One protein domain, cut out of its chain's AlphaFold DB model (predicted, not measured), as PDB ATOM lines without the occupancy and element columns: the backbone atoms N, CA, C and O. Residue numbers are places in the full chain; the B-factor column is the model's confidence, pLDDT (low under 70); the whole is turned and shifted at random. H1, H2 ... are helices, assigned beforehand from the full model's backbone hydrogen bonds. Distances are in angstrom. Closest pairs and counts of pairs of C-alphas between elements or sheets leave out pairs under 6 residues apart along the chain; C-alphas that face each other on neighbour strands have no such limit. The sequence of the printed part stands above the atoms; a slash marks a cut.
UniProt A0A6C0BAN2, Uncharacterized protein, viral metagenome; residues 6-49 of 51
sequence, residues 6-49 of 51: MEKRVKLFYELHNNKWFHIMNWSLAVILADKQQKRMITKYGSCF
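This is residues 6 to 49 of the 51 residues of an uncharacterized protein of viral metagenome (UniProt A0A6C0BAN2). A helical hairpin, in which H3 folds back on the later part of H2, has a free arm at its other end: residues 6 to 22, which hold H1 and the first residues of H2, stick out with nothing packed on them. H1 and H2 make a corner near their ends, and H1, H2 and the turn into H3 stretch out the long axis. The printed part has 44 residues with three named helices, H1, H2 and H3 in that order, and no named strand; its class is all helix. It is loose, with a radius of gyration of the C-alphas of 13.4 A, and spans 41 by 18 by 15 A.

H1, residues 6 to 17, begins at C-alpha 6 at (-45.807, -2.246, -35.927) and is 16.2 A long from first to last C-alpha. H2, residues 20 to 33, is the longest helix at 20.4 A. H3, residues 36 to 45, is 14.5 A long and ends at C-alpha 45 at (-31.003, -23.245, -14.177).

H1 and H2 are close but not clearly touching; their closest C-alphas, those of Leu 16 and Phe 22, are 6.9 A apart. They run the same way at a steep tilt of 67 degrees. H2 touches H3 with residues 27 to 31 alone, and the closest C-alphas, those of Val 31 and Lys 39, are 5.5 A apart. H2 and H3 form a helical hairpin, running opposite ways at a shallow tilt of 22 degrees. H1 and H3 are apart. In H1, H2 and H3 every O i to N i+4 pair is within hydrogen-bond range.

The two C-alphas farthest apart, those of Glu 7 and Lys 36, are 41.6 A apart. The printed part has no cut, and both links, H1 to H2 and H2 to H3, are tight. The mean pLDDT of the printed part is 88.9, and residue 49 alone is under 70.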
ATOM      1  N   MET A   6     -46.372  -2.047 -37.256       91.56
ATOM      2  CA  MET A   6     -45.807  -2.246 -35.927       91.56
ATOM      3  C   MET A   6     -46.673  -3.120 -35.011       91.56
ATOM      4  O   MET A   6     -46.150  -4.040 -34.393       91.56
ATOM      5  N   GLU A   7     -47.991  -2.911 -34.963       91.50
ATOM      6  CA  GLU A   7     -48.912  -3.721 -34.146       91.50
ATOM      7  C   GLU A   7     -48.862  -5.196 -34.555       91.50
ATOM      8  O   GLU A   7     -48.832  -6.085 -33.706       91.50
ATOM      9  N   LYS A   8     -48.769  -5.467 -35.865       91.19
ATOM     10  CA  LYS A   8     -48.617  -6.832 -36.382       91.19
ATOM     11  C   LYS A   8     -47.299  -7.469 -35.934       91.19
ATOM     12  O   LYS A   8     -47.288  -8.639 -35.566       91.19
ATOM     13  N   ARG A   9     -46.195  -6.715 -35.949       91.56
ATOM     14  CA  ARG A   9     -44.880  -7.194 -35.483       91.56
ATOM     15  C   ARG A   9     -44.882  -7.476 -33.985       91.56
ATOM     16  O   ARG A   9     -44.392  -8.519 -33.573       91.56
ATOM     17  N   VAL A  10     -45.476  -6.584 -33.194       93.44
ATOM     18  CA  VAL A  10     -45.624  -6.752 -31.743       93.44
ATOM     19  C   VAL A  10     -46.465  -7.991 -31.432       93.44
ATOM     20  O   VAL A  10     -46.071  -8.805 -30.602       93.44
ATOM     21  N   LYS A  11     -47.575  -8.194 -32.149       94.12
ATOM     22  CA  LYS A  11     -48.401  -9.396 -32.004       94.12
ATOM     23  C   LYS A  11     -47.619 -10.675 -32.317       94.12
ATOM     24  O   LYS A  11     -47.626 -11.590 -31.504       94.12
ATOM     25  N   LEU A  12     -46.907 -10.717 -33.445       91.50
ATOM     26  CA  LEU A  12     -46.083 -11.871 -33.822       91.50
ATOM     27  C   LEU A  12     -44.971 -12.147 -32.801       91.50
ATOM     28  O   LEU A  12     -44.688 -13.304 -32.499       91.50
ATOM     29  N   PHE A  13     -44.363 -11.097 -32.245       90.81
ATOM     30  CA  PHE A  13     -43.383 -11.238 -31.172       90.81
ATOM     31  C   PHE A  13     -44.002 -11.898 -29.938       90.81
ATOM     32  O   PHE A  13     -43.435 -12.861 -29.432       90.81
ATOM     33  N   TYR A  14     -45.171 -11.438 -29.484       91.81
ATOM     34  CA  TYR A  14     -45.848 -12.047 -28.337       91.81
ATOM     35  C   TYR A  14     -46.300 -13.482 -28.610       91.81
ATOM     36  O   TYR A  14     -46.181 -14.329 -27.731       91.81
ATOM     37  N   GLU A  15     -46.779 -13.786 -29.817       91.94
ATOM     38  CA  GLU A  15     -47.134 -15.154 -30.211       91.94
ATOM     39  C   GLU A  15     -45.917 -16.089 -30.163       91.94
ATOM     40  O   GLU A  15     -46.020 -17.203 -29.652       91.94
ATOM     41  N   LEU A  16     -44.755 -15.625 -30.630       88.19
ATOM     42  CA  LEU A  16     -43.507 -16.384 -30.563       88.19
ATOM     43  C   LEU A  16     -42.987 -16.508 -29.124       88.19
ATOM     44  O   LEU A  16     -42.623 -17.598 -28.693       88.19
ATOM     45  N   HIS A  17     -42.987 -15.408 -28.369       85.50
ATOM     46  CA  HIS A  17     -42.539 -15.366 -26.978       85.50
ATOM     47  C   HIS A  17     -43.410 -16.235 -26.065       85.50
ATOM     48  O   HIS A  17     -42.915 -16.817 -25.110       85.50
ATOM     49  N   ASN A  18     -44.703 -16.367 -26.348       86.19
ATOM     50  CA  ASN A  18     -45.598 -17.217 -25.563       86.19
ATOM     51  C   ASN A  18     -45.625 -18.672 -26.060       86.19
ATOM     52  O   ASN A  18     -46.319 -19.516 -25.489       86.19
ATOM     53  N   ASN A  19     -44.870 -18.999 -27.112       89.00
ATOM     54  CA  ASN A  19     -44.792 -20.351 -27.634       89.00
ATOM     55  C   ASN A  19     -43.771 -21.183 -26.842       89.00
ATOM     56  O   ASN A  19     -42.560 -21.082 -27.030       89.00
ATOM     57  N   LYS A  20     -44.271 -22.087 -25.997       86.94
ATOM     58  CA  LYS A  20     -43.443 -23.000 -25.194       86.94
ATOM     59  C   LYS A  20     -42.459 -23.835 -26.029       86.94
ATOM     60  O   LYS A  20     -41.343 -24.091 -25.581       86.94
ATOM     61  N   TRP A  21     -42.839 -24.250 -27.239       88.19
ATOM     62  CA  TRP A  21     -41.968 -25.048 -28.110       88.19
ATOM     63  C   TRP A  21     -40.783 -24.247 -28.642       88.19
ATOM     64  O   TRP A  21     -39.694 -24.800 -28.784       88.19
ATOM     65  N   PHE A  22     -40.971 -22.946 -28.874       89.94
ATOM     66  CA  PHE A  22     -39.883 -22.054 -29.262       89.94
ATOM     67  C   PHE A  22     -38.814 -21.975 -28.162       89.94
ATOM     68  O   PHE A  22     -37.623 -22.108 -28.446       89.94
ATOM     69  N   HIS A  23     -39.232 -21.871 -26.899       87.81
ATOM     70  CA  HIS A  23     -38.305 -21.865 -25.765       87.81
ATOM     71  C   HIS A  23     -37.596 -23.202 -25.554       87.81
ATOM     72  O   HIS A  23     -36.383 -23.214 -25.355       87.81
ATOM     73  N   ILE A  24     -38.308 -24.329 -25.681       88.62
ATOM     74  CA  ILE A  24     -37.706 -25.677 -25.626       88.62
ATOM     75  C   ILE A  24     -36.635 -25.839 -26.709       88.62
ATOM     76  O   ILE A  24     -35.547 -26.356 -26.439       88.62
ATOM     77  N   MET A  25     -36.933 -25.404 -27.935       90.88
ATOM     78  CA  MET A  25     -36.005 -25.497 -29.059       90.88
ATOM     79  C   MET A  25     -34.761 -24.635 -28.816       90.88
ATOM     80  O   MET A  25     -33.644 -25.130 -28.963       90.88
ATOM     81  N   ASN A  26     -34.937 -23.387 -28.371       90.12
ATOM     82  CA  ASN A  26     -33.816 -22.499 -28.056       90.12
ATOM     83  C   ASN A  26     -32.953 -23.037 -26.910       90.12
ATOM     84  O   ASN A  26     -31.726 -23.013 -27.005       90.12
ATOM     85  N   TRP A  27     -33.572 -23.567 -25.855       88.88
ATOM     86  CA  TRP A  27     -32.850 -24.197 -24.752       88.88
ATOM     87  C   TRP A  27     -32.048 -25.415 -25.224       88.88
ATOM     88  O   TRP A  27     -30.869 -25.547 -24.902       88.88
ATOM     89  N   SER A  28     -32.650 -26.267 -26.056       90.69
ATOM     90  CA  SER A  28     -31.987 -27.455 -26.608       90.69
ATOM     91  C   SER A  28     -30.780 -27.087 -27.476       90.69
ATOM     92  O   SER A  28     -29.716 -27.687 -27.336       90.69
ATOM     93  N   LEU A  29     -30.910 -26.065 -28.330       91.94
ATOM     94  CA  LEU A  29     -29.800 -25.558 -29.144       91.94
ATOM     95  C   LEU A  29     -28.669 -24.996 -28.272       91.94
ATOM     96  O   LEU A  29     -27.502 -25.301 -28.520       91.94
ATOM     97  N   ALA A  30     -29.005 -24.247 -27.216       90.50
ATOM     98  CA  ALA A  30     -28.022 -23.731 -26.266       90.50
ATOM     99  C   ALA A  30     -27.261 -24.863 -25.557       90.50
ATOM    100  O   ALA A  30     -26.043 -24.792 -25.412       90.50
ATOM    101  N   VAL A  31     -27.950 -25.944 -25.173       91.44
ATOM    102  CA  VAL A  31     -27.313 -27.134 -24.593       91.44
ATOM    103  C   VAL A  31     -26.395 -27.823 -25.601       91.44
ATOM    104  O   VAL A  31     -25.297 -28.219 -25.224       91.44
ATOM    105  N   ILE A  32     -26.798 -27.978 -26.867       93.50
ATOM    106  CA  ILE A  32     -25.980 -28.654 -27.892       93.50
ATOM    107  C   ILE A  32     -24.655 -27.917 -28.116       93.50
ATOM    108  O   ILE A  32     -23.606 -28.562 -28.163       93.50
ATOM    109  N   LEU A  33     -24.704 -26.585 -28.204       94.81
ATOM    110  CA  LEU A  33     -23.543 -25.732 -28.482       94.81
ATOM    111  C   LEU A  33     -22.622 -25.518 -27.268       94.81
ATOM    112  O   LEU A  33     -21.491 -25.069 -27.432       94.81
ATOM    113  N   ALA A  34     -23.089 -25.837 -26.061       93.81
ATOM    114  CA  ALA A  34     -22.378 -25.572 -24.817       93.81
ATOM    115  C   ALA A  34     -21.277 -26.601 -24.487       93.81
ATOM    116  O   ALA A  34     -21.387 -27.806 -24.757       93.81
ATOM    117  N   ASP A  35     -20.235 -26.133 -23.798       95.38
ATOM    118  CA  ASP A  35     -19.220 -26.996 -23.191       95.38
ATOM    119  C   ASP A  35     -19.756 -27.754 -21.953       95.38
ATOM    120  O   ASP A  35     -20.897 -27.586 -21.517       95.38
ATOM    121  N   LYS A  36     -18.938 -28.633 -21.358       92.12
ATOM    122  CA  LYS A  36     -19.356 -29.481 -20.224       92.12
ATOM    123  C   LYS A  36     -19.801 -28.675 -18.994       92.12
ATOM    124  O   LYS A  36     -20.703 -29.117 -18.278       92.12
ATOM    125  N   GLN A  37     -19.167 -27.538 -18.713       91.44
ATOM    126  CA  GLN A  37     -19.492 -26.705 -17.556       91.44
ATOM    127  C   GLN A  37     -20.756 -25.885 -17.825       91.44
ATOM    128  O   GLN A  37     -21.661 -25.853 -16.989       91.44
ATOM    129  N   GLN A  38     -20.856 -25.304 -19.016       91.38
ATOM    130  CA  GLN A  38     -22.020 -24.557 -19.474       91.38
ATOM    131  C   GLN A  38     -23.267 -25.443 -19.548       91.38
ATOM    132  O   GLN A  38     -24.311 -25.052 -19.035       91.38
ATOM    133  N   LYS A  39     -23.157 -26.674 -20.066       92.25
ATOM    134  CA  LYS A  39     -24.253 -27.659 -20.069       92.25
ATOM    135  C   LYS A  39     -24.823 -27.875 -18.674       92.25
ATOM    136  O   LYS A  39     -26.031 -27.799 -18.491       92.25
ATOM    137  N   ARG A  40     -23.965 -28.071 -17.666       90.06
ATOM    138  CA  ARG A  40     -24.410 -28.236 -16.270       90.06
ATOM    139  C   ARG A  40     -25.177 -27.016 -15.767       90.06
ATOM    140  O   ARG A  40     -26.204 -27.185 -15.118       90.06
ATOM    141  N   MET A  41     -24.704 -25.811 -16.073       89.12
ATOM    142  CA  MET A  41     -25.380 -24.570 -15.683       89.12
ATOM    143  C   MET A  41     -26.732 -24.412 -16.388       89.12
ATOM    144  O   MET A  41     -27.737 -24.162 -15.726       89.12
ATOM    145  N   ILE A  42     -26.776 -24.628 -17.704       90.00
ATOM    146  CA  ILE A  42     -27.987 -24.507 -18.526       90.00
ATOM    147  C   ILE A  42     -29.028 -25.562 -18.139       90.00
ATOM    148  O   ILE A  42     -30.216 -25.260 -18.110       90.00
ATOM    149  N   THR A  43     -28.624 -26.788 -17.802       85.44
ATOM    150  CA  THR A  43     -29.567 -27.810 -17.325       85.44
ATOM    151  C   THR A  43     -30.051 -27.522 -15.907       85.44
ATOM    152  O   THR A  43     -31.229 -27.706 -15.624       85.44
ATOM    153  N   LYS A  44     -29.173 -27.038 -15.018       87.38
ATOM    154  CA  LYS A  44     -29.529 -26.754 -13.621       87.38
ATOM    155  C   LYS A  44     -30.460 -25.547 -13.472       87.38
ATOM    156  O   LYS A  44     -31.319 -25.565 -12.601       87.38
ATOM    157  N   TYR A  45     -30.279 -24.516 -14.298       85.44
ATOM    158  CA  TYR A  45     -31.003 -23.245 -14.177       85.44
ATOM    159  C   TYR A  45     -31.851 -22.895 -15.406       85.44
ATOM    160  O   TYR A  45     -32.461 -21.833 -15.444       85.44
ATOM    161  N   GLY A  46     -31.918 -23.766 -16.417       77.81
ATOM    162  CA  GLY A  46     -32.646 -23.506 -17.664       77.81
ATOM    163  C   GLY A  46     -34.135 -23.244 -17.464       77.81
ATOM    164  O   GLY A  46     -34.717 -22.448 -18.195       77.81
ATOM    165  N   SER A  47     -34.733 -23.821 -16.419       75.75
ATOM    166  CA  SER A  47     -36.116 -23.531 -16.040       75.75
ATOM    167  C   SER A  47     -36.364 -22.075 -15.653       75.75
ATOM    168  O   SER A  47     -37.502 -21.661 -15.705       75.75
ATOM    169  N   CYS A  48     -35.342 -21.302 -15.273       73.12
ATOM    170  CA  CYS A  48     -35.491 -19.887 -14.916       73.12
ATOM    171  C   CYS A  48     -35.385 -18.936 -16.117       73.12
ATOM    172  O   CYS A  48     -35.694 -17.756 -15.986       73.12
ATOM    173  N   PHE A  49     -34.882 -19.420 -17.255       66.94
ATOM    174  CA  PHE A  49     -34.600 -18.592 -18.432       66.94
ATOM    175  C   PHE A  49     -35.485 -18.930 -19.634       66.94
ATOM    176  O   PHE A  49     -35.586 -18.123 -20.553       66.94
TER     177      PHE A  49